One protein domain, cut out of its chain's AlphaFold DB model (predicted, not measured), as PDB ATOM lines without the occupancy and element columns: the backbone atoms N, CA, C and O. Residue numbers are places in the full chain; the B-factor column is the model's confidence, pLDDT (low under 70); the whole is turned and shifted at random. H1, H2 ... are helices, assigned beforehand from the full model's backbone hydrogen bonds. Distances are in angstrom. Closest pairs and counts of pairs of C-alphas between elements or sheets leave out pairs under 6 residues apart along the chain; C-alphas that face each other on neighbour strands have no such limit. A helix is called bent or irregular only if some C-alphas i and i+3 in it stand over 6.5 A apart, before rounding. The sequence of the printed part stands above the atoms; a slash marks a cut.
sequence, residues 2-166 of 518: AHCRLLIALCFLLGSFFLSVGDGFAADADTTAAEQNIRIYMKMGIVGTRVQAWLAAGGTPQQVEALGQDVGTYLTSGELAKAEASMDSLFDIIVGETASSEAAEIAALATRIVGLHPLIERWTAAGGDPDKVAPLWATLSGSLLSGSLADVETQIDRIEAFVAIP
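This is residues 2 to 166 of the 518 residues of an uncharacterized protein of Gemmatimonadetes bacterium (UniProt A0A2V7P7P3). An elongated bundle of helices has H3 running through its core, with the hairpin of H4 and H5a packed on it toward one end and the hairpin of H6 and H7 toward the other. H5 folds back, and its long arm H5b runs past H3 to H7, while H1 packs on H4. The 165 printed residues hold seven named helices, H1 to H7, and no named strand: all helix. H1, H3, H4, H5a, H5b, H6 and H7 make an up and down bundle, each running against the one before; it is compact, radius of gyration of the C-alphas 16.5 A, spans 54 by 30 by 25 A.

Find C-alpha 2 at (23.715, -29.970, -40.929), where H1, residues 2 to 13, begins. H2 is residues 17 to 23. H3, residues 31 to 56, spans 38.1 A; it is irregular, C-alphas 49 and 52 being 7.1 A apart, with a kink of 45 degrees near residue 50. H4 is residues 65 to 77. H5, residues 80 to 125, was assigned as one helix by its hydrogen bonds but is bent, C-alphas 94 and 97 being 9.5 A apart; its arms are H5a, residues 80 to 94, and H5b, residues 97 to 125, 44.9 A long and itself irregular, with C-alphas 97 and 100 7.4 A apart. H6 is residues 134 to 146; H7, residues 149 to 163, ends at C-alpha 163 (-19.916, -23.022, -45.397).

Look first at the hub, H5. H5a touches H3, closest C-alphas Ile 40 and Glu 84, 5.8 A. H4 and H5a form a hairpin, closest C-alphas Val 71 and Ala 83, 4.5 A. Residues 103 to 114 of H5b touch residues 31 to 43 of H3, at a steep tilt of 41 degrees. H5b touches H7, the same way at 15 degrees, a shallow tilt. H6 and H7 form a hairpin. H2 is near H3 and H6. Every O i to N i+4 pair is within hydrogen-bond range in H4, H5a and H7; H1 has 7 of 8, H2 2 of 3, H3 20 of 22, H5b 21 of 25, H6 8 of 9.

The C-alphas farthest apart, of Gly 58 and Gly 127, are 55.4 A apart. The printed part has no cut and no long link. Residues 2 to 30 have pLDDT under 70.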
ATOM      1  N   ALA A   2      24.264 -31.117 -40.181       34.84
ATOM      2  CA  ALA A   2      23.715 -29.970 -40.929       34.84
ATOM      3  C   ALA A   2      22.318 -30.223 -41.553       34.84
ATOM      4  O   ALA A   2      21.432 -29.394 -41.394       34.84
ATOM      5  N   HIS A   3      22.067 -31.412 -42.125       38.56
ATOM      6  CA  HIS A   3      20.729 -31.824 -42.609       38.56
ATOM      7  C   HIS A   3      19.630 -31.765 -41.536       38.56
ATOM      8  O   HIS A   3      18.480 -31.484 -41.845       38.56
ATOM      9  N   CYS A   4      19.983 -32.010 -40.271       34.19
ATOM     10  CA  CYS A   4      19.029 -31.986 -39.166       34.19
ATOM     11  C   CYS A   4      18.662 -30.541 -38.792       34.19
ATOM     12  O   CYS A   4      17.537 -30.281 -38.410       34.19
ATOM     13  N   ARG A   5      19.584 -29.577 -38.942       40.28
ATOM     14  CA  ARG A   5      19.359 -28.179 -38.538       40.28
ATOM     15  C   ARG A   5      18.452 -27.401 -39.496       40.28
ATOM     16  O   ARG A   5      17.642 -26.627 -39.007       40.28
ATOM     17  N   LEU A   6      18.537 -27.642 -40.808       43.03
ATOM     18  CA  LEU A   6      17.656 -27.010 -41.805       43.03
ATOM     19  C   LEU A   6      16.201 -27.494 -41.652       43.03
ATOM     20  O   LEU A   6      15.285 -26.687 -41.567       43.03
ATOM     21  N   LEU A   7      16.004 -28.811 -41.514       39.97
ATOM     22  CA  LEU A   7      14.690 -29.419 -41.263       39.97
ATOM     23  C   LEU A   7      14.116 -29.045 -39.888       39.97
ATOM     24  O   LEU A   7      12.925 -28.799 -39.783       39.97
ATOM     25  N   ILE A   8      14.943 -28.955 -38.840       38.38
ATOM     26  CA  ILE A   8      14.495 -28.532 -37.502       38.38
ATOM     27  C   ILE A   8      14.127 -27.039 -37.480       38.38
ATOM     28  O   ILE A   8      13.144 -26.688 -36.837       38.38
ATOM     29  N   ALA A   9      14.854 -26.170 -38.193       40.47
ATOM     30  CA  ALA A   9      14.504 -24.753 -38.319       40.47
ATOM     31  C   ALA A   9      13.188 -24.557 -39.093       40.47
ATOM     32  O   ALA A   9      12.332 -23.807 -38.631       40.47
ATOM     33  N   LEU A  10      12.987 -25.302 -40.192       43.09
ATOM     34  CA  LEU A  10      11.701 -25.351 -40.892       43.09
ATOM     35  C   LEU A  10      10.585 -25.868 -39.971       43.09
ATOM     36  O   LEU A  10       9.548 -25.230 -39.899       43.09
ATOM     37  N   CYS A  11      10.799 -26.947 -39.207       38.66
ATOM     38  CA  CYS A  11       9.774 -27.523 -38.326       38.66
ATOM     39  C   CYS A  11       9.410 -26.668 -37.096       38.66
ATOM     40  O   CYS A  11       8.269 -26.729 -36.645       38.66
ATOM     41  N   PHE A  12      10.338 -25.881 -36.537       39.53
ATOM     42  CA  PHE A  12      10.055 -25.006 -35.386       39.53
ATOM     43  C   PHE A  12       9.236 -23.761 -35.768       39.53
ATOM     44  O   PHE A  12       8.445 -23.291 -34.954       39.53
ATOM     45  N   LEU A  13       9.366 -23.267 -37.006       45.38
ATOM     46  CA  LEU A  13       8.586 -22.138 -37.540       45.38
ATOM     47  C   LEU A  13       7.124 -22.511 -37.876       45.38
ATOM     48  O   LEU A  13       6.275 -21.630 -38.003       45.38
ATOM     49  N   LEU A  14       6.809 -23.811 -37.970       44.19
ATOM     50  CA  LEU A  14       5.462 -24.339 -38.258       44.19
ATOM     51  C   LEU A  14       4.506 -24.264 -37.057       44.19
ATOM     52  O   LEU A  14       3.294 -24.215 -37.242       44.19
ATOM     53  N   GLY A  15       5.034 -24.228 -35.828       34.28
ATOM     54  CA  GLY A  15       4.221 -24.125 -34.610       34.28
ATOM     55  C   GLY A  15       3.609 -22.737 -34.388       34.28
ATOM     56  O   GLY A  15       2.567 -22.624 -33.749       34.28
ATOM     57  N   SER A  16       4.222 -21.687 -34.940       40.81
ATOM     58  CA  SER A  16       3.781 -20.292 -34.790       40.81
ATOM     59  C   SER A  16       2.611 -19.913 -35.712       40.81
ATOM     60  O   SER A  16       1.901 -18.956 -35.418       40.81
ATOM     61  N   PHE A  17       2.367 -20.693 -36.773       43.94
ATOM     62  CA  PHE A  17       1.258 -20.517 -37.725       43.94
ATOM     63  C   PHE A  17      -0.120 -20.728 -37.077       43.94
ATOM     64  O   PHE A  17      -1.075 -20.019 -37.379       43.94
ATOM     65  N   PHE A  18      -0.213 -21.669 -36.130       41.69
ATOM     66  CA  PHE A  18      -1.471 -22.023 -35.463       41.69
ATOM     67  C   PHE A  18      -2.032 -20.917 -34.558       41.69
ATOM     68  O   PHE A  18      -3.215 -20.950 -34.242       41.69
ATOM     69  N   LEU A  19      -1.201 -19.948 -34.155       36.47
ATOM     70  CA  LEU A  19      -1.619 -18.805 -33.337       36.47
ATOM     71  C   LEU A  19      -1.831 -17.542 -34.188       36.47
ATOM     72  O   LEU A  19      -2.779 -16.805 -33.946       36.47
ATOM     73  N   SER A  20      -1.024 -17.306 -35.231       40.44
ATOM     74  CA  SER A  20      -1.135 -16.082 -36.041       40.44
ATOM     75  C   SER A  20      -2.233 -16.115 -37.106       40.44
ATOM     76  O   SER A  20      -2.690 -15.056 -37.519       40.44
ATOM     77  N   VAL A  21      -2.682 -17.295 -37.545       43.41
ATOM     78  CA  VAL A  21      -3.780 -17.411 -38.523       43.41
ATOM     79  C   VAL A  21      -5.158 -17.419 -37.857       43.41
ATOM     80  O   VAL A  21      -6.146 -17.078 -38.490       43.41
ATOM     81  N   GLY A  22      -5.233 -17.757 -36.568       41.34
ATOM     82  CA  GLY A  22      -6.455 -17.571 -35.780       41.34
ATOM     83  C   GLY A  22      -6.663 -16.112 -35.367       41.34
ATOM     84  O   GLY A  22      -7.771 -15.601 -35.476       41.34
ATOM     85  N   ASP A  23      -5.586 -15.430 -34.954       37.59
ATOM     86  CA  ASP A  23      -5.654 -14.066 -34.406       37.59
ATOM     87  C   ASP A  23      -5.403 -12.955 -35.449       37.59
ATOM     88  O   ASP A  23      -5.688 -11.785 -35.195       37.59
ATOM     89  N   GLY A  24      -4.855 -13.289 -36.623       37.28
ATOM     90  CA  GLY A  24      -4.440 -12.328 -37.655       37.28
ATOM     91  C   GLY A  24      -5.506 -11.945 -38.682       37.28
ATOM     92  O   GLY A  24      -5.183 -11.221 -39.613       37.28
ATOM     93  N   PHE A  25      -6.743 -12.424 -38.534       46.72
ATOM     94  CA  PHE A  25      -7.834 -12.249 -39.501       46.72
ATOM     95  C   PHE A  25      -9.066 -11.627 -38.833       46.72
ATOM     96  O   PHE A  25     -10.159 -12.171 -38.878       46.72
ATOM     97  N   ALA A  26      -8.875 -10.503 -38.143       41.75
ATOM     98  CA  ALA A  26      -9.982  -9.594 -37.852       41.75
ATOM     99  C   ALA A  26     -10.407  -8.878 -39.151       41.75
ATOM    100  O   ALA A  26      -9.610  -8.801 -40.083       41.75
ATOM    101  N   ALA A  27     -11.609  -8.295 -39.200       39.66
ATOM    102  CA  ALA A  27     -12.152  -7.580 -40.368       39.66
ATOM    103  C   ALA A  27     -11.246  -6.458 -40.951       39.66
ATOM    104  O   ALA A  27     -11.468  -6.022 -42.077       39.66
ATOM    105  N   ASP A  28     -10.201  -6.043 -40.222       42.53
ATOM    106  CA  ASP A  28      -9.189  -5.049 -40.621       42.53
ATOM    107  C   ASP A  28      -7.813  -5.664 -40.978       42.53
ATOM    108  O   ASP A  28      -6.797  -4.965 -41.027       42.53
ATOM    109  N   ALA A  29      -7.732  -6.983 -41.163       54.31
ATOM    110  CA  ALA A  29      -6.479  -7.681 -41.428       54.31
ATOM    111  C   ALA A  29      -5.881  -7.324 -42.796       54.31
ATOM    112  O   ALA A  29      -6.576  -7.248 -43.808       54.31
ATOM    113  N   ASP A  30      -4.556  -7.170 -42.837       68.31
ATOM    114  CA  ASP A  30      -3.811  -6.992 -44.081       68.31
ATOM    115  C   ASP A  30      -3.866  -8.290 -44.907       68.31
ATOM    116  O   ASP A  30      -3.082  -9.225 -44.710       68.31
ATOM    117  N   THR A  31      -4.812  -8.342 -45.847       76.00
ATOM    118  CA  THR A  31      -5.016  -9.470 -46.763       76.00
ATOM    119  C   THR A  31      -3.760  -9.782 -47.573       76.00
ATOM    120  O   THR A  31      -3.491 -10.947 -47.862       76.00
ATOM    121  N   THR A  32      -2.924  -8.779 -47.859       82.12
ATOM    122  CA  THR A  32      -1.661  -8.974 -48.579       82.12
ATOM    123  C   THR A  32      -0.660  -9.732 -47.712       82.12
ATOM    124  O   THR A  32      -0.035 -10.686 -48.177       82.12
ATOM    125  N   ALA A  33      -0.530  -9.359 -46.438       82.25
ATOM    126  CA  ALA A  33       0.332 -10.060 -45.486       82.25
ATOM    127  C   ALA A  33      -0.141 -11.503 -45.229       82.25
ATOM    128  O   ALA A  33       0.676 -12.423 -45.109       82.25
ATOM    129  N   ALA A  34      -1.456 -11.723 -45.174       80.31
ATOM    130  CA  ALA A  34      -2.047 -13.051 -45.052       80.31
ATOM    131  C   ALA A  34      -1.709 -13.953 -46.247       80.31
ATOM    132  O   ALA A  34      -1.200 -15.063 -46.063       80.31
ATOM    133  N   GLU A  35      -1.925 -13.465 -47.472       87.81
ATOM    134  CA  GLU A  35      -1.570 -14.206 -48.681       87.81
ATOM    135  C   GLU A  35      -0.065 -14.502 -48.742       87.81
ATOM    136  O   GLU A  35       0.324 -15.630 -49.045       87.81
ATOM    137  N   GLN A  36       0.789 -13.522 -48.415       89.38
ATOM    138  CA  GLN A  36       2.249 -13.695 -48.375       89.38
ATOM    139  C   GLN A  36       2.661 -14.837 -47.448       89.38
ATOM    140  O   GLN A  36       3.439 -15.706 -47.845       89.38
ATOM    141  N   ASN A  37       2.108 -14.878 -46.234       86.12
ATOM    142  CA  ASN A  37       2.367 -15.966 -45.299       86.12
ATOM    143  C   ASN A  37       1.978 -17.320 -45.898       86.12
ATOM    144  O   ASN A  37       2.800 -18.234 -45.924       86.12
ATOM    145  N   ILE A  38       0.759 -17.449 -46.433       88.00
ATOM    146  CA  ILE A  38       0.276 -18.706 -47.022       88.00
ATOM    147  C   ILE A  38       1.198 -19.171 -48.157       88.00
ATOM    148  O   ILE A  38       1.613 -20.334 -48.166       88.00
ATOM    149  N   ARG A  39       1.599 -18.267 -49.064       93.62
ATOM    150  CA  ARG A  39       2.533 -18.593 -50.154       93.62
ATOM    151  C   ARG A  39       3.878 -19.088 -49.625       93.62
ATOM    152  O   ARG A  39       4.389 -20.084 -50.139       93.62
ATOM    153  N   ILE A  40       4.437 -18.446 -48.595       90.88
ATOM    154  CA  ILE A  40       5.688 -18.884 -47.957       90.88
ATOM    155  C   ILE A  40       5.537 -20.308 -47.403       90.88
ATOM    156  O   ILE A  40       6.368 -21.163 -47.705       90.88
ATOM    157  N   TYR A  41       4.470 -20.601 -46.656       85.94
ATOM    158  CA  TYR A  41       4.270 -21.926 -46.055       85.94
ATOM    159  C   TYR A  41       4.062 -23.037 -47.093       85.94
ATOM    160  O   TYR A  41       4.648 -24.112 -46.949       85.94
ATOM    161  N   MET A  42       3.309 -22.780 -48.166       91.69
ATOM    162  CA  MET A  42       3.141 -23.749 -49.260       91.69
ATOM    163  C   MET A  42       4.478 -24.043 -49.953       91.69
ATOM    164  O   MET A  42       4.836 -25.208 -50.152       91.69
ATOM    165  N   LYS A  43       5.266 -22.997 -50.248       94.19
ATOM    166  CA  LYS A  43       6.618 -23.134 -50.815       94.19
ATOM    167  C   LYS A  43       7.543 -23.908 -49.869       94.19
ATOM    168  O   LYS A  43       8.284 -24.777 -50.326       94.19
ATOM    169  N   MET A  44       7.470 -23.661 -48.558       89.12
ATOM    170  CA  MET A  44       8.218 -24.412 -47.541       89.12
ATOM    171  C   MET A  44       7.848 -25.902 -47.526       89.12
ATOM    172  O   MET A  44       8.749 -26.741 -47.478       89.12
ATOM    173  N   GLY A  45       6.557 -26.249 -47.602       86.88
ATOM    174  CA  GLY A  45       6.093 -27.639 -47.673       86.88
ATOM    175  C   GLY A  45       6.613 -28.370 -48.917       86.88
ATOM    176  O   GLY A  45       7.173 -29.465 -48.823       86.88
ATOM    177  N   ILE A  46       6.521 -27.734 -50.089       92.12
ATOM    178  CA  ILE A  46       7.041 -28.283 -51.353       92.12
ATOM    179  C   ILE A  46       8.563 -28.452 -51.300       92.12
ATOM    180  O   ILE A  46       9.085 -29.517 -51.635       92.12
ATOM    181  N   VAL A  47       9.292 -27.440 -50.828       91.44
ATOM    182  CA  VAL A  47      10.746 -27.535 -50.645       91.44
ATOM    183  C   VAL A  47      11.100 -28.681 -49.698       91.44
ATOM    184  O   VAL A  47      11.985 -29.480 -50.006       91.44
ATOM    185  N   GLY A  48      10.375 -28.820 -48.586       86.50
ATOM    186  CA  GLY A  48      10.574 -29.891 -47.613       86.50
ATOM    187  C   GLY A  48      10.422 -31.294 -48.209       86.50
ATOM    188  O   GLY A  48      11.211 -32.182 -47.886       86.50
ATOM    189  N   THR A  49       9.464 -31.493 -49.117       88.19
ATOM    190  CA  THR A  49       9.252 -32.792 -49.777       88.19
ATOM    191  C   THR A  49      10.236 -33.069 -50.914       88.19
ATOM    192  O   THR A  49      10.599 -34.226 -51.139       88.19
ATOM    193  N   ARG A  50      10.723 -32.034 -51.609       91.62
ATOM    194  CA  ARG A  50      11.585 -32.186 -52.796       91.62
ATOM    195  C   ARG A  50      13.079 -32.094 -52.518       91.62
ATOM    196  O   ARG A  50      13.872 -32.577 -53.327       91.62
ATOM    197  N   VAL A  51      13.486 -31.572 -51.360       88.56
ATOM    198  CA  VAL A  51      14.907 -31.382 -51.021       88.56
ATOM    199  C   VAL A  51      15.723 -32.678 -51.119       88.56
ATOM    200  O   VAL A  51      16.870 -32.642 -51.550       88.56
ATOM    201  N   GLN A  52      15.148 -33.839 -50.784       88.06
ATOM    202  CA  GLN A  52      15.862 -35.121 -50.888       88.06
ATOM    203  C   GLN A  52      16.122 -35.529 -52.341       88.06
ATOM    204  O   GLN A  52      17.222 -35.979 -52.663       88.06
ATOM    205  N   ALA A  53      15.139 -35.345 -53.225       90.81
ATOM    206  CA  ALA A  53      15.302 -35.617 -54.650       90.81
ATOM    207  C   ALA A  53      16.318 -34.653 -55.282       90.81
ATOM    208  O   ALA A  53      17.189 -35.079 -56.038       90.81
ATOM    209  N   TRP A  54      16.265 -33.377 -54.900       94.31
ATOM    210  CA  TRP A  54      17.224 -32.362 -55.330       94.31
ATOM    211  C   TRP A  54      18.667 -32.681 -54.890       94.31
ATOM    212  O   TRP A  54      19.591 -32.620 -55.703       94.31
ATOM    213  N   LEU A  55      18.872 -33.111 -53.638       90.69
ATOM    214  CA  LEU A  55      20.181 -33.574 -53.152       90.69
ATOM    215  C   LEU A  55      20.674 -34.798 -53.940       90.69
ATOM    216  O   LEU A  55      21.843 -34.863 -54.318       90.69
ATOM    217  N   ALA A  56      19.787 -35.757 -54.226       92.25
ATOM    218  CA  ALA A  56      20.120 -36.936 -55.026       92.25
ATOM    219  C   ALA A  56      20.505 -36.585 -56.477       92.25
ATOM    220  O   ALA A  56      21.305 -37.295 -57.083       92.25
ATOM    221  N   ALA A  57      19.985 -35.476 -57.010       92.56
ATOM    222  CA  ALA A  57      20.322 -34.939 -58.327       92.56
ATOM    223  C   ALA A  57      21.616 -34.096 -58.351       92.56
ATOM    224  O   ALA A  57      21.980 -33.566 -59.399       92.56
ATOM    225  N   GLY A  58      22.337 -33.987 -57.227       92.81
ATOM    226  CA  GLY A  58      23.621 -33.283 -57.136       92.81
ATOM    227  C   GLY A  58      23.556 -31.893 -56.500       92.81
ATOM    228  O   GLY A  58      24.574 -31.199 -56.475       92.81
ATOM    229  N   GLY A  59      22.402 -31.487 -55.961       91.94
ATOM    230  CA  GLY A  59      22.293 -30.304 -55.110       91.94
ATOM    231  C   GLY A  59      23.140 -30.418 -53.837       91.94
ATOM    232  O   GLY A  59      23.356 -31.507 -53.301       91.94
ATOM    233  N   THR A  60      23.629 -29.289 -53.325       90.50
ATOM    234  CA  THR A  60      24.467 -29.218 -52.118       90.50
ATOM    235  C   THR A  60      23.857 -28.261 -51.092       90.50
ATOM    236  O   THR A  60      23.490 -27.147 -51.456       90.50
ATOM    237  N   PRO A  61      23.775 -28.618 -49.794       84.56
ATOM    238  CA  PRO A  61      23.177 -27.750 -48.773       84.56
ATOM    239  C   PRO A  61      23.732 -26.320 -48.748       84.56
ATOM    240  O   PRO A  61      22.989 -25.380 -48.490       84.56
ATOM    241  N   GLN A  62      25.013 -26.141 -49.080       87.19
ATOM    242  CA  GLN A  62      25.679 -24.839 -49.136       87.19
ATOM    243  C   GLN A  62      25.042 -23.876 -50.147       87.19
ATOM    244  O   GLN A  62      25.153 -22.667 -49.970       87.19
ATOM    245  N   GLN A  63      24.369 -24.385 -51.186       83.94
ATOM    246  CA  GLN A  63      23.672 -23.558 -52.178       83.94
ATOM    247  C   GLN A  63      22.414 -22.885 -51.618       83.94
ATOM    248  O   GLN A  63      21.974 -21.885 -52.171       83.94
ATOM    249  N   VAL A  64      21.834 -23.432 -50.547       87.69
ATOM    250  CA  VAL A  64      20.504 -23.043 -50.050       87.69
ATOM    251  C   VAL A  64      20.481 -22.679 -48.562       87.69
ATOM    252  O   VAL A  64      19.486 -22.154 -48.072       87.69
ATOM    253  N   GLU A  65      21.568 -22.929 -47.830       83.69
ATOM    254  CA  GLU A  65      21.639 -22.731 -46.377       83.69
ATOM    255  C   GLU A  65      21.439 -21.267 -45.961       83.69
ATOM    256  O   GLU A  65      20.694 -21.012 -45.019       83.69
ATOM    257  N   ALA A  66      22.052 -20.317 -46.678       84.00
ATOM    258  CA  ALA A  66      21.877 -18.890 -46.404       84.00
ATOM    259  C   ALA A  66      20.420 -18.453 -46.621       84.00
ATOM    260  O   ALA A  66      19.826 -17.850 -45.735       84.00
ATOM    261  N   LEU A  67      19.808 -18.873 -47.735       86.25
ATOM    262  CA  LEU A  67      18.407 -18.571 -48.043       86.25
ATOM    263  C   LEU A  67      17.455 -19.144 -46.985       86.25
ATOM    264  O   LEU A  67      16.540 -18.460 -46.543       86.25
ATOM    265  N   GLY A  68      17.693 -20.374 -46.518       80.88
ATOM    266  CA  GLY A  68      16.899 -20.966 -45.438       80.88
ATOM    267  C   GLY A  68      17.024 -20.215 -44.104       80.88
ATOM    268  O   GLY A  68      16.041 -20.099 -43.371       80.88
ATOM    269  N   GLN A  69      18.210 -19.685 -43.784       83.81
ATOM    270  CA  GLN A  69      18.421 -18.843 -42.598       83.81
ATOM    271  C   GLN A  69      17.741 -17.476 -42.737       83.81
ATOM    272  O   GLN A  69      17.146 -16.995 -41.769       83.81
ATOM    273  N   ASP A  70      17.790 -16.884 -43.930       87.00
ATOM    274  CA  ASP A  70      17.145 -15.610 -44.243       87.00
ATOM    275  C   ASP A  70      15.621 -15.722 -44.120       87.00
ATOM    276  O   ASP A  70      15.015 -14.920 -43.413       87.00
ATOM    277  N   VAL A  71      15.007 -16.772 -44.690       85.31
ATOM    278  CA  VAL A  71      13.564 -17.047 -44.532       85.31
ATOM    279  C   VAL A  71      13.181 -17.091 -43.051       85.31
ATOM    280  O   VAL A  71      12.266 -16.386 -42.630       85.31
ATOM    281  N   GLY A  72      13.899 -17.867 -42.234       79.19
ATOM    282  CA  GLY A  72      13.597 -17.973 -40.803       79.19
ATOM    283  C   GLY A  72      13.795 -16.663 -40.033       79.19
ATOM    284  O   GLY A  72      12.991 -16.330 -39.158       79.19
ATOM    285  N   THR A  73      14.835 -15.901 -40.371       85.44
ATOM    286  CA  THR A  73      15.131 -14.603 -39.747       85.44
ATOM    287  C   THR A  73      14.043 -13.584 -40.069       85.44
ATOM    288  O   THR A  73      13.504 -12.964 -39.153       85.44
ATOM    289  N   TYR A  74      13.682 -13.454 -41.346       89.12
ATOM    290  CA  TYR A  74      12.689 -12.489 -41.806       89.12
ATOM    291  C   TYR A  74      11.268 -12.838 -41.365       89.12
ATOM    292  O   TYR A  74      10.513 -11.935 -41.016       89.12
ATOM    293  N   LEU A  75      10.910 -14.125 -41.289       82.38
ATOM    294  CA  LEU A  75       9.640 -14.535 -40.677       82.38
ATOM    295  C   LEU A  75       9.578 -14.136 -39.197       82.38
ATOM    296  O   LEU A  75       8.568 -13.610 -38.742       82.38
ATOM    297  N   THR A  76      10.671 -14.327 -38.454       81.06
ATOM    298  CA  THR A  76      10.734 -13.982 -37.022       81.06
ATOM    299  C   THR A  76      10.668 -12.469 -36.787       81.06
ATOM    300  O   THR A  76      10.110 -12.030 -35.784       81.06
ATOM    301  N   SER A  77      11.227 -11.661 -37.694       83.06
ATOM    302  CA  SER A  77      11.198 -10.194 -37.608       83.06
ATOM    303  C   SER A  77       9.947  -9.553 -38.223       83.06
ATOM    304  O   SER A  77       9.805  -8.332 -38.152       83.06
ATOM    305  N   GLY A  78       9.039 -10.347 -38.806       81.81
ATOM    306  CA  GLY A  78       7.837  -9.864 -39.498       81.81
ATOM    307  C   GLY A  78       8.105  -9.209 -40.859       81.81
ATOM    308  O   GLY A  78       7.231  -8.544 -41.409       81.81
ATOM    309  N   GLU A  79       9.294  -9.383 -41.439       89.62
ATOM    310  CA  GLU A  79       9.675  -8.816 -42.738       89.62
ATOM    311  C   GLU A  79       9.216  -9.716 -43.900       89.62
ATOM    312  O   GLU A  79      10.027 -10.248 -44.662       89.62
ATOM    313  N   LEU A  80       7.898  -9.883 -44.042       87.62
ATOM    314  CA  LEU A  80       7.275 -10.872 -44.935       87.62
ATOM    315  C   LEU A  80       7.722 -10.770 -46.398       87.62
ATOM    316  O   LEU A  80       8.015 -11.790 -47.011       87.62
ATOM    317  N   ALA A  81       7.878  -9.561 -46.940       93.06
ATOM    318  CA  ALA A  81       8.360  -9.378 -48.312       93.06
ATOM    319  C   ALA A  81       9.788  -9.923 -48.521       93.06
ATOM    320  O   ALA A  81      10.104 -10.476 -49.573       93.06
ATOM    321  N   LYS A  82      10.663  -9.792 -47.512       94.75
ATOM    322  CA  LYS A  82      12.028 -10.335 -47.572       94.75
ATOM    323  C   LYS A  82      12.038 -11.845 -47.352       94.75
ATOM    324  O   LYS A  82      12.817 -12.548 -48.000       94.75
ATOM    325  N   ALA A  83      11.168 -12.336 -46.468       90.31
ATOM    326  CA  ALA A  83      10.962 -13.764 -46.264       90.31
ATOM    327  C   ALA A  83      10.476 -14.438 -47.554       90.31
ATOM    328  O   ALA A  83      11.068 -15.431 -47.970       90.31
ATOM    329  N   GLU A  84       9.472 -13.867 -48.226       94.31
ATOM    330  CA  GLU A  84       8.950 -14.382 -49.492       94.31
ATOM    331  C   GLU A  84      10.015 -14.367 -50.591       94.31
ATOM    332  O   GLU A  84      10.249 -15.407 -51.190       94.31
ATOM    333  N   ALA A  85      10.748 -13.266 -50.786       96.94
ATOM    334  CA  ALA A  85      11.805 -13.209 -51.804       96.94
ATOM    335  C   ALA A  85      12.922 -14.252 -51.581       96.94
ATOM    336  O   ALA A  85      13.451 -14.847 -52.527       96.94
ATOM    337  N   SER A  86      13.281 -14.493 -50.315       94.56
ATOM    338  CA  SER A  86      14.260 -15.524 -49.945       94.56
ATOM    339  C   SER A  86      13.697 -16.929 -50.176       94.56
ATOM    340  O   SER A  86      14.413 -17.818 -50.643       94.56
ATOM    341  N   MET A  87      12.404 -17.120 -49.897       95.12
ATOM    342  CA  MET A  87      11.695 -18.373 -50.136       95.12
ATOM    343  C   MET A  87      11.527 -18.653 -51.632       95.12
ATOM    344  O   MET A  87      11.716 -19.791 -52.036       95.12
ATOM    345  N   ASP A  88      11.258 -17.647 -52.464       97.06
ATOM    346  CA  ASP A  88      11.178 -17.776 -53.924       97.06
ATOM    347  C   ASP A  88      12.500 -18.254 -54.506       97.06
ATOM    348  O   ASP A  88      12.547 -19.245 -55.228       97.06
ATOM    349  N   SER A  89      13.598 -17.626 -54.084       96.19
ATOM    350  CA  SER A  89      14.940 -18.031 -54.506       96.19
ATOM    351  C   SER A  89      15.254 -19.474 -54.093       96.19
ATOM    352  O   SER A  89      15.848 -20.238 -54.854       96.19
ATOM    353  N   LEU A  90      14.850 -19.872 -52.882       93.62
ATOM    354  CA  LEU A  90      15.018 -21.237 -52.383       93.62
ATOM    355  C   LEU A  90      14.145 -22.242 -53.153       93.62
ATOM    356  O   LEU A  90      14.599 -23.341 -53.480       93.62
ATOM    357  N   PHE A  91      12.903 -21.860 -53.434       96.06
ATOM    358  CA  PHE A  91      11.924 -22.642 -54.172       96.06
ATOM    359  C   PHE A  91      12.396 -22.883 -55.607       96.06
ATOM    360  O   PHE A  91      12.475 -24.038 -56.016       96.06
ATOM    361  N   ASP A  92      12.838 -21.845 -56.319       96.75
ATOM    362  CA  ASP A  92      13.364 -21.941 -57.685       96.75
ATOM    363  C   ASP A  92      14.553 -22.906 -57.786       96.75
ATOM    364  O   ASP A  92      14.621 -23.727 -58.703       96.75
ATOM    365  N   ILE A  93      15.475 -22.864 -56.817       95.38
ATOM    366  CA  ILE A  93      16.658 -23.740 -56.798       95.38
ATOM    367  C   ILE A  93      16.276 -25.214 -56.598       95.38
ATOM    368  O   ILE A  93      16.891 -26.093 -57.208       95.38
ATOM    369  N   ILE A  94      15.318 -25.496 -55.711       93.12
ATOM    370  CA  ILE A  94      14.972 -26.868 -55.304       93.12
ATOM    371  C   ILE A  94      13.935 -27.497 -56.238       93.12
ATOM    372  O   ILE A  94      13.987 -28.702 -56.485       93.12
ATOM    373  N   VAL A  95      13.002 -26.699 -56.756       94.31
ATOM    374  CA  VAL A  95      11.907 -27.150 -57.622       94.31
ATOM    375  C   VAL A  95      12.316 -27.159 -59.096       94.31
ATOM    376  O   VAL A  95      11.949 -28.084 -59.820       94.31
ATOM    377  N   GLY A  96      13.123 -26.192 -59.537       93.44
ATOM    378  CA  GLY A  96      13.643 -26.141 -60.900       93.44
ATOM    379  C   GLY A  96      12.580 -25.771 -61.937       93.44
ATOM    380  O   GLY A  96      11.887 -24.769 -61.803       93.44
ATOM    381  N   GLU A  97      12.469 -26.557 -63.009       91.00
ATOM    382  CA  GLU A  97      11.725 -26.177 -64.224       91.00
ATOM    383  C   GLU A  97      10.223 -25.925 -64.004       91.00
ATOM    384  O   GLU A  97       9.634 -25.125 -64.729       91.00
ATOM    385  N   THR A  98       9.599 -26.557 -63.005       92.69
ATOM    386  CA  THR A  98       8.169 -26.360 -62.695       92.69
ATOM    387  C   THR A  98       7.906 -25.226 -61.704       92.69
ATOM    388  O   THR A  98       6.746 -24.935 -61.407       92.69
ATOM    389  N   ALA A  99       8.949 -24.552 -61.203       93.69
ATOM    390  CA  ALA A  99       8.815 -23.571 -60.128       93.69
ATOM    391  C   ALA A  99       7.877 -22.419 -60.515       93.69
ATOM    392  O   ALA A  99       6.987 -22.059 -59.753       93.69
ATOM    393  N   SER A 100       7.997 -21.895 -61.736       93.44
ATOM    394  CA  SER A 100       7.157 -20.780 -62.185       93.44
ATOM    395  C   SER A 100       5.671 -21.146 -62.280       93.44
ATOM    396  O   SER A 100       4.830 -20.351 -61.859       93.44
ATOM    397  N   SER A 101       5.332 -22.332 -62.800       94.88
ATOM    398  CA  SER A 101       3.932 -22.772 -62.891       94.88
ATOM    399  C   SER A 101       3.339 -23.067 -61.516       94.88
ATOM    400  O   SER A 101       2.215 -22.661 -61.239       94.88
ATOM    401  N   GLU A 102       4.107 -23.707 -60.631       96.06
ATOM    402  CA  GLU A 102       3.652 -24.006 -59.270       96.06
ATOM    403  C   GLU A 102       3.540 -22.737 -58.417       96.06
ATOM    404  O   GLU A 102       2.618 -22.619 -57.619       96.06
ATOM    405  N   ALA A 103       4.413 -21.745 -58.607       95.69
ATOM    406  CA  ALA A 103       4.308 -20.457 -57.926       95.69
ATOM    407  C   ALA A 103       3.022 -19.700 -58.308       95.69
ATOM    408  O   ALA A 103       2.403 -19.078 -57.443       95.69
ATOM    409  N   ALA A 104       2.597 -19.780 -59.574       95.44
ATOM    410  CA  ALA A 104       1.330 -19.202 -60.023       95.44
ATOM    411  C   ALA A 104       0.120 -19.909 -59.386       95.44
ATOM    412  O   ALA A 104      -0.812 -19.247 -58.932       95.44
ATOM    413  N   GLU A 105       0.158 -21.240 -59.292       96.50
ATOM    414  CA  GLU A 105      -0.877 -22.036 -58.623       96.50
ATOM    415  C   GLU A 105      -0.933 -21.751 -57.111       96.50
ATOM    416  O   GLU A 105      -2.008 -21.512 -56.563       96.50
ATOM    417  N   ILE A 106       0.222 -21.663 -56.443       95.81
ATOM    418  CA  ILE A 106       0.339 -21.267 -55.031       95.81
ATOM    419  C   ILE A 106      -0.277 -19.885 -54.793       95.81
ATOM    420  O   ILE A 106      -0.966 -19.691 -53.793       95.81
ATOM    421  N   ALA A 107      -0.054 -18.926 -55.695       94.44
ATOM    422  CA  ALA A 107      -0.657 -17.602 -55.579       94.44
ATOM    423  C   ALA A 107      -2.188 -17.656 -55.680       94.44
ATOM    424  O   ALA A 107      -2.865 -17.073 -54.836       94.44
ATOM    425  N   ALA A 108      -2.730 -18.411 -56.640       94.81
ATOM    426  CA  ALA A 108      -4.175 -18.592 -56.780       94.81
ATOM    427  C   ALA A 108      -4.802 -19.267 -55.545       94.81
ATOM    428  O   ALA A 108      -5.839 -18.821 -55.050       94.81
ATOM    429  N   LEU A 109      -4.158 -20.310 -55.009       94.31
ATOM    430  CA  LEU A 109      -4.627 -21.006 -53.808       94.31
ATOM    431  C   LEU A 109      -4.536 -20.123 -52.556       94.31
ATOM    432  O   LEU A 109      -5.446 -20.158 -51.733       94.31
ATOM    433  N   ALA A 110      -3.497 -19.294 -52.422       89.81
ATOM    434  CA  ALA A 110      -3.377 -18.357 -51.307       89.81
ATOM    435  C   ALA A 110      -4.535 -17.349 -51.276       89.81
ATOM    436  O   ALA A 110      -5.151 -17.169 -50.225       89.81
ATOM    437  N   THR A 111      -4.887 -16.769 -52.427       89.25
ATOM    438  CA  THR A 111      -6.050 -15.879 -52.546       89.25
ATOM    439  C   THR A 111      -7.350 -16.599 -52.185       89.25
ATOM    440  O   THR A 111      -8.160 -16.058 -51.433       89.25
ATOM    441  N   ARG A 112      -7.545 -17.848 -52.638       92.38
ATOM    442  CA  ARG A 112      -8.725 -18.649 -52.260       92.38
ATOM    443  C   ARG A 112      -8.802 -18.912 -50.755       92.38
ATOM    444  O   ARG A 112      -9.872 -18.767 -50.179       92.38
ATOM    445  N   ILE A 113      -7.684 -19.245 -50.106       88.31
ATOM    446  CA  ILE A 113      -7.639 -19.498 -48.655       88.31
ATOM    447  C   ILE A 113      -8.016 -18.243 -47.864       88.31
ATOM    448  O   ILE A 113      -8.803 -18.340 -46.927       88.31
ATOM    449  N   VAL A 114      -7.502 -17.069 -48.247       84.25
ATOM    450  CA  VAL A 114      -7.912 -15.794 -47.630       84.25
ATOM    451  C   VAL A 114      -9.404 -15.532 -47.873       84.25
ATOM    452  O   VAL A 114     -10.112 -15.113 -46.959       84.25
ATOM    453  N   GLY A 115      -9.908 -15.871 -49.062       83.88
ATOM    454  CA  GLY A 115     -11.326 -15.788 -49.416       83.88
ATOM    455  C   GLY A 115     -12.266 -16.686 -48.598       83.88
ATOM    456  O   GLY A 115     -13.464 -16.415 -48.556       83.88
ATOM    457  N   LEU A 116     -11.761 -17.708 -47.893       84.88
ATOM    458  CA  LEU A 116     -12.585 -18.547 -47.008       84.88
ATOM    459  C   LEU A 116     -13.104 -17.780 -45.789       84.88
ATOM    460  O   LEU A 116     -14.169 -18.109 -45.271       84.88
ATOM    461  N   HIS A 117     -12.364 -16.777 -45.320       82.69
ATOM    462  CA  HIS A 117     -12.695 -16.044 -44.103       82.69
ATOM    463  C   HIS A 117     -14.076 -15.363 -44.160       82.69
ATOM    464  O   HIS A 117     -14.927 -15.727 -43.345       82.69
ATOM    465  N   PRO A 118     -14.375 -14.482 -45.138       78.69
ATOM    466  CA  PRO A 118     -15.699 -13.864 -45.229       78.69
ATOM    467  C   PRO A 118     -16.829 -14.890 -45.431       78.69
ATOM    468  O   PRO A 118     -17.954 -14.659 -44.993       78.69
ATOM    469  N   LEU A 119     -16.553 -16.050 -46.045       83.69
ATOM    470  CA  LEU A 119     -17.540 -17.129 -46.171       83.69
ATOM    471  C   LEU A 119     -17.846 -17.790 -44.819       83.69
ATOM    472  O   LEU A 119     -19.012 -18.038 -44.505       83.69
ATOM    473  N   ILE A 120     -16.815 -18.053 -44.009       83.50
ATOM    474  CA  ILE A 120     -16.958 -18.601 -42.655       83.50
ATOM    475  C   ILE A 120     -17.684 -17.600 -41.755       83.50
ATOM    476  O   ILE A 120     -18.614 -17.999 -41.061       83.50
ATOM    477  N   GLU A 121     -17.326 -16.314 -41.798       82.88
ATOM    478  CA  GLU A 121     -18.022 -15.269 -41.037       82.88
ATOM    479  C   GLU A 121     -19.509 -15.216 -41.394       82.88
ATOM    480  O   GLU A 121     -20.364 -15.239 -40.504       82.88
ATOM    481  N   ARG A 122     -19.832 -15.236 -42.693       82.81
ATOM    482  CA  ARG A 122     -21.218 -15.258 -43.178       82.81
ATOM    483  C   ARG A 122     -21.969 -16.506 -42.705       82.81
ATOM    484  O   ARG A 122     -23.135 -16.423 -42.317       82.81
ATOM    485  N   TRP A 123     -21.312 -17.663 -42.695       86.19
ATOM    486  CA  TRP A 123     -21.883 -18.919 -42.205       86.19
ATOM    487  C   TRP A 123     -22.094 -18.931 -40.683       86.19
ATOM    488  O   TRP A 123     -23.145 -19.368 -40.207       86.19
ATOM    489  N   THR A 124     -21.137 -18.413 -39.912       84.12
ATOM    490  CA  THR A 124     -21.245 -18.246 -38.458       84.12
ATOM    491  C   THR A 124     -22.368 -17.281 -38.104       84.12
ATOM    492  O   THR A 124     -23.180 -17.590 -37.228       84.12
ATOM    493  N   ALA A 125     -22.482 -16.160 -38.826       79.25
ATOM    494  CA  ALA A 125     -23.611 -15.249 -38.692       79.25
ATOM    495  C   ALA A 125     -24.931 -16.003 -38.900       79.25
ATOM    496  O   ALA A 125     -25.817 -15.907 -38.059       79.25
ATOM    497  N   ALA A 126     -25.023 -16.876 -39.906       80.69
ATOM    498  CA  ALA A 126     -26.184 -17.730 -40.174       80.69
ATOM    499  C   ALA A 126     -26.387 -18.916 -39.190       80.69
ATOM    500  O   ALA A 126     -26.984 -19.938 -39.547       80.69
ATOM    501  N   GLY A 127     -25.911 -18.793 -37.946       81.19
ATOM    502  CA  GLY A 127     -26.086 -19.773 -36.868       81.19
ATOM    503  C   GLY A 127     -25.034 -20.882 -36.836       81.19
ATOM    504  O   GLY A 127     -25.216 -21.881 -36.138       81.19
ATOM    505  N   GLY A 128     -23.963 -20.740 -37.618       83.69
ATOM    506  CA  GLY A 128     -22.861 -21.688 -37.667       83.69
ATOM    507  C   GLY A 128     -22.046 -21.701 -36.380       83.69
ATOM    508  O   GLY A 128     -21.782 -20.661 -35.785       83.69
ATOM    509  N   ASP A 129     -21.631 -22.895 -35.967       83.50
ATOM    510  CA  ASP A 129     -20.723 -23.107 -34.841       83.50
ATOM    511  C   ASP A 129     -19.266 -23.119 -35.348       83.50
ATOM    512  O   ASP A 129     -18.893 -24.075 -36.043       83.50
ATOM    513  N   PRO A 130     -18.442 -22.095 -35.040       81.69
ATOM    514  CA  PRO A 130     -17.055 -22.013 -35.505       81.69
ATOM    515  C   PRO A 130     -16.210 -23.247 -35.152       81.69
ATOM    516  O   PRO A 130     -15.325 -23.623 -35.925       81.69
ATOM    517  N   ASP A 131     -16.529 -23.945 -34.056       81.56
ATOM    518  CA  ASP A 131     -15.814 -25.156 -33.635       81.56
ATOM    519  C   ASP A 131     -15.961 -26.306 -34.647       81.56
ATOM    520  O   ASP A 131     -15.134 -27.219 -34.690       81.56
ATOM    521  N   LYS A 132     -16.977 -26.256 -35.522       84.00
ATOM    522  CA  LYS A 132     -17.151 -27.224 -36.618       84.00
ATOM    523  C   LYS A 132     -16.251 -26.944 -37.817       84.00
ATOM    524  O   LYS A 132     -15.947 -27.873 -38.564       84.00
ATOM    525  N   VAL A 133     -15.799 -25.702 -37.992       83.94
ATOM    526  CA  VAL A 133     -14.841 -25.323 -39.044       83.94
ATOM    527  C   VAL A 133     -13.405 -25.589 -38.590       83.94
ATOM    528  O   VAL A 133     -12.576 -26.000 -39.400       83.94
ATOM    529  N   ALA A 134     -13.118 -25.455 -37.291       80.94
ATOM    530  CA  ALA A 134     -11.798 -25.705 -36.706       80.94
ATOM    531  C   ALA A 134     -11.100 -27.008 -37.178       80.94
ATOM    532  O   ALA A 134      -9.933 -26.937 -37.580       80.94
ATOM    533  N   PRO A 135     -11.746 -28.196 -37.212       84.06
ATOM    534  CA  PRO A 135     -11.100 -29.414 -37.715       84.06
ATOM    535  C   PRO A 135     -10.820 -29.388 -39.227       84.06
ATOM    536  O   PRO A 135      -9.825 -29.967 -39.678       84.06
ATOM    537  N   LEU A 136     -11.657 -28.712 -40.021       85.88
ATOM    538  CA  LEU A 136     -11.422 -28.535 -41.458       85.88
ATOM    539  C   LEU A 136     -10.216 -27.617 -41.687       85.88
ATOM    540  O   LEU A 136      -9.328 -27.945 -42.474       85.88
ATOM    541  N   TRP A 137     -10.126 -26.534 -40.910       82.25
ATOM    542  CA  TRP A 137      -8.991 -25.614 -40.932       82.25
ATOM    543  C   TRP A 137      -7.675 -26.287 -40.530       82.25
ATOM    544  O   TRP A 137      -6.639 -26.086 -41.168       82.25
ATOM    545  N   ALA A 138      -7.707 -27.151 -39.511       80.44
ATOM    546  CA  ALA A 138      -6.545 -27.941 -39.109       80.44
ATOM    547  C   ALA A 138      -6.074 -28.885 -40.233       80.44
ATOM    548  O   ALA A 138      -4.872 -29.054 -40.442       80.44
ATOM    549  N   THR A 139      -7.009 -29.462 -40.993       85.38
ATOM    550  CA  THR A 139      -6.698 -30.347 -42.129       85.38
ATOM    551  C   THR A 139      -6.115 -29.572 -43.313       85.38
ATOM    552  O   THR A 139      -5.127 -30.010 -43.910       85.38
ATOM    553  N   LEU A 140      -6.669 -28.394 -43.625       86.31
ATOM    554  CA  LEU A 140      -6.108 -27.474 -44.618       86.31
ATOM    555  C   LEU A 140      -4.682 -27.068 -44.230       86.31
ATOM    556  O   LEU A 140      -3.764 -27.217 -45.031       86.31
ATOM    557  N   SER A 141      -4.479 -26.661 -42.975       79.88
ATOM    558  CA  SER A 141      -3.160 -26.296 -42.444       79.88
ATOM    559  C   SER A 141      -2.156 -27.440 -42.587       79.88
ATOM    560  O   SER A 141      -1.034 -27.224 -43.033       79.88
ATOM    561  N   GLY A 142      -2.560 -28.680 -42.289       81.31
ATOM    562  CA  GLY A 142      -1.725 -29.860 -42.525       81.31
ATOM    563  C   GLY A 142      -1.367 -30.070 -44.003       81.31
ATOM    564  O   GLY A 142      -0.250 -30.486 -44.308       81.31
ATOM    565  N   SER A 143      -2.277 -29.737 -44.920       85.25
ATOM    566  CA  SER A 143      -2.072 -29.866 -46.371       85.25
ATOM    567  C   SER A 143      -1.115 -28.804 -46.923       85.25
ATOM    568  O   SER A 143      -0.289 -29.118 -47.774       85.25
ATOM    569  N   LEU A 144      -1.124 -27.578 -46.379       82.62
ATOM    570  CA  LEU A 144      -0.132 -26.548 -46.740       82.62
ATOM    571  C   LEU A 144       1.304 -27.034 -46.497       82.62
ATOM    572  O   LEU A 144       2.226 -26.678 -47.227       82.62
ATOM    573  N   LEU A 145       1.483 -27.889 -45.488       77.19
ATOM    574  CA  LEU A 145       2.782 -28.424 -45.083       77.19
ATOM    575  C   LEU A 145       3.135 -29.749 -45.759       77.19
ATOM    576  O   LEU A 145       4.289 -30.174 -45.688       77.19
ATOM    577  N   SER A 146       2.176 -30.401 -46.421       80.31
ATOM    578  CA  SER A 146       2.408 -31.666 -47.124       80.31
ATOM    579  C   SER A 146       3.108 -31.475 -48.470       80.31
ATOM    580  O   SER A 146       3.645 -32.436 -49.012       80.31
ATOM    581  N   GLY A 147       3.109 -30.252 -49.015       77.06
ATOM    582  CA  GLY A 147       3.669 -29.938 -50.331       77.06
ATOM    583  C   GLY A 147       2.811 -30.409 -51.514       77.06
ATOM    584  O   GLY A 147       3.305 -30.441 -52.639       77.06
ATOM    585  N   SER A 148       1.551 -30.785 -51.273       90.75
ATOM    586  CA  SER A 148       0.596 -31.229 -52.295       90.75
ATOM    587  C   SER A 148      -0.434 -30.134 -52.581       90.75
ATOM    588  O   SER A 148      -1.346 -29.907 -51.786       90.75
ATOM    589  N   LEU A 149      -0.300 -29.456 -53.726       92.56
ATOM    590  CA  LEU A 149      -1.221 -28.387 -54.137       92.56
ATOM    591  C   LEU A 149      -2.652 -28.909 -54.349       92.56
ATOM    592  O   LEU A 149      -3.605 -28.277 -53.900       92.56
ATOM    593  N   ALA A 150      -2.795 -30.120 -54.895       93.75
ATOM    594  CA  ALA A 150      -4.089 -30.779 -55.079       93.75
ATOM    595  C   ALA A 150      -4.800 -31.104 -53.750       93.75
ATOM    596  O   ALA A 150      -6.025 -31.001 -53.657       93.75
ATOM    597  N   ASP A 151      -4.054 -31.483 -52.704       92.56
ATOM    598  CA  ASP A 151      -4.652 -31.722 -51.383       92.56
ATOM    599  C   ASP A 151      -5.117 -30.411 -50.743       92.56
ATOM    600  O   ASP A 151      -6.174 -30.387 -50.110       92.56
ATOM    601  N   VAL A 152      -4.352 -29.327 -50.932       91.44
ATOM    602  CA  VAL A 152      -4.730 -27.980 -50.488       91.44
ATOM    603  C   VAL A 152      -6.010 -27.534 -51.185       91.44
ATOM    604  O   VAL A 152      -6.965 -27.188 -50.496       91.44
ATOM    605  N   GLU A 153      -6.067 -27.624 -52.514       94.94
ATOM    606  CA  GLU A 153      -7.271 -27.334 -53.298       94.94
ATOM    607  C   GLU A 153      -8.476 -28.144 -52.802       94.94
ATOM    608  O   GLU A 153      -9.512 -27.576 -52.466       94.94
ATOM    609  N   THR A 154      -8.302 -29.454 -52.611       94.94
ATOM    610  CA  THR A 154      -9.360 -30.332 -52.091       94.94
ATOM    611  C   THR A 154      -9.857 -29.899 -50.706       94.94
ATOM    612  O   THR A 154     -11.045 -30.037 -50.406       94.94
ATOM    613  N   GLN A 155      -8.978 -29.423 -49.816       92.00
ATOM    614  CA  GLN A 155      -9.410 -28.943 -48.498       92.00
ATOM    615  C   GLN A 155     -10.107 -27.582 -48.572       92.00
ATOM    616  O   GLN A 155     -11.053 -27.372 -47.814       92.00
ATOM    617  N   ILE A 156      -9.689 -26.692 -49.477       92.06
ATOM    618  CA  ILE A 156     -10.391 -25.429 -49.739       92.06
ATOM    619  C   ILE A 156     -11.815 -25.734 -50.214       92.06
ATOM    620  O   ILE A 156     -12.760 -25.297 -49.563       92.06
ATOM    621  N   ASP A 157     -11.974 -26.579 -51.240       93.06
ATOM    622  CA  ASP A 157     -13.283 -26.975 -51.785       93.06
ATOM    623  C   ASP A 157     -14.206 -27.551 -50.700       93.06
ATOM    624  O   ASP A 157     -15.409 -27.292 -50.668       93.06
ATOM    625  N   ARG A 158     -13.649 -28.344 -49.773       91.50
ATOM    626  CA  ARG A 158     -14.402 -28.913 -48.646       91.50
ATOM    627  C   ARG A 158     -14.898 -27.851 -47.676       91.50
ATOM    628  O   ARG A 158     -16.018 -27.980 -47.188       91.50
ATOM    629  N   ILE A 159     -14.074 -26.852 -47.365       88.31
ATOM    630  CA  ILE A 159     -14.481 -25.747 -46.494       88.31
ATOM    631  C   ILE A 159     -15.538 -24.910 -47.212       88.31
ATOM    632  O   ILE A 159     -16.595 -24.697 -46.628       88.31
ATOM    633  N   GLU A 160     -15.305 -24.526 -48.472       90.31
ATOM    634  CA  GLU A 160     -16.264 -23.780 -49.302       90.31
ATOM    635  C   GLU A 160     -17.621 -24.492 -49.343       90.31
ATOM    636  O   GLU A 160     -18.643 -23.896 -49.008       90.31
ATOM    637  N   ALA A 161     -17.640 -25.791 -49.653       87.88
ATOM    638  CA  ALA A 161     -18.866 -26.584 -49.689       87.88
ATOM    639  C   ALA A 161     -19.559 -26.683 -48.318       87.88
ATOM    640  O   ALA A 161     -20.788 -26.702 -48.252       87.88
ATOM    641  N   PHE A 162     -18.794 -26.750 -47.225       87.75
ATOM    642  CA  PHE A 162     -19.343 -26.807 -45.871       87.75
ATOM    643  C   PHE A 162     -20.025 -25.493 -45.471       87.75
ATOM    644  O   PHE A 162     -21.121 -25.522 -44.912       87.75
ATOM    645  N   VAL A 163     -19.403 -24.350 -45.776       87.56
ATOM    646  CA  VAL A 163     -19.916 -23.022 -45.397       87.56
ATOM    647  C   VAL A 163     -20.898 -22.430 -46.412       87.56
ATOM    648  O   VAL A 163     -21.588 -21.460 -46.105       87.56
ATOM    649  N   ALA A 164     -21.021 -23.032 -47.599       84.56
ATOM    650  CA  ALA A 164     -21.985 -22.628 -48.623       84.56
ATOM    651  C   ALA A 164     -23.451 -22.835 -48.203       84.56
ATOM    652  O   ALA A 164     -24.338 -22.172 -48.739       84.56
ATOM    653  N   ILE A 165     -23.718 -23.740 -47.253       82.81
ATOM    654  CA  ILE A 165     -25.066 -24.009 -46.741       82.81
ATOM    655  C   ILE A 165     -25.229 -23.328 -45.377       82.81
ATOM    656  O   ILE A 165     -24.503 -23.677 -44.440       82.81
ATOM    657  N   PRO A 166     -26.195 -22.407 -45.212       82.25
ATOM    658  CA  PRO A 166     -26.482 -21.792 -43.920       82.25
ATOM    659  C   PRO A 166     -26.754 -22.827 -42.826       82.25
ATOM    660  O   PRO A 166     -27.556 -23.748 -42.998       82.25
TER     661      PRO A 166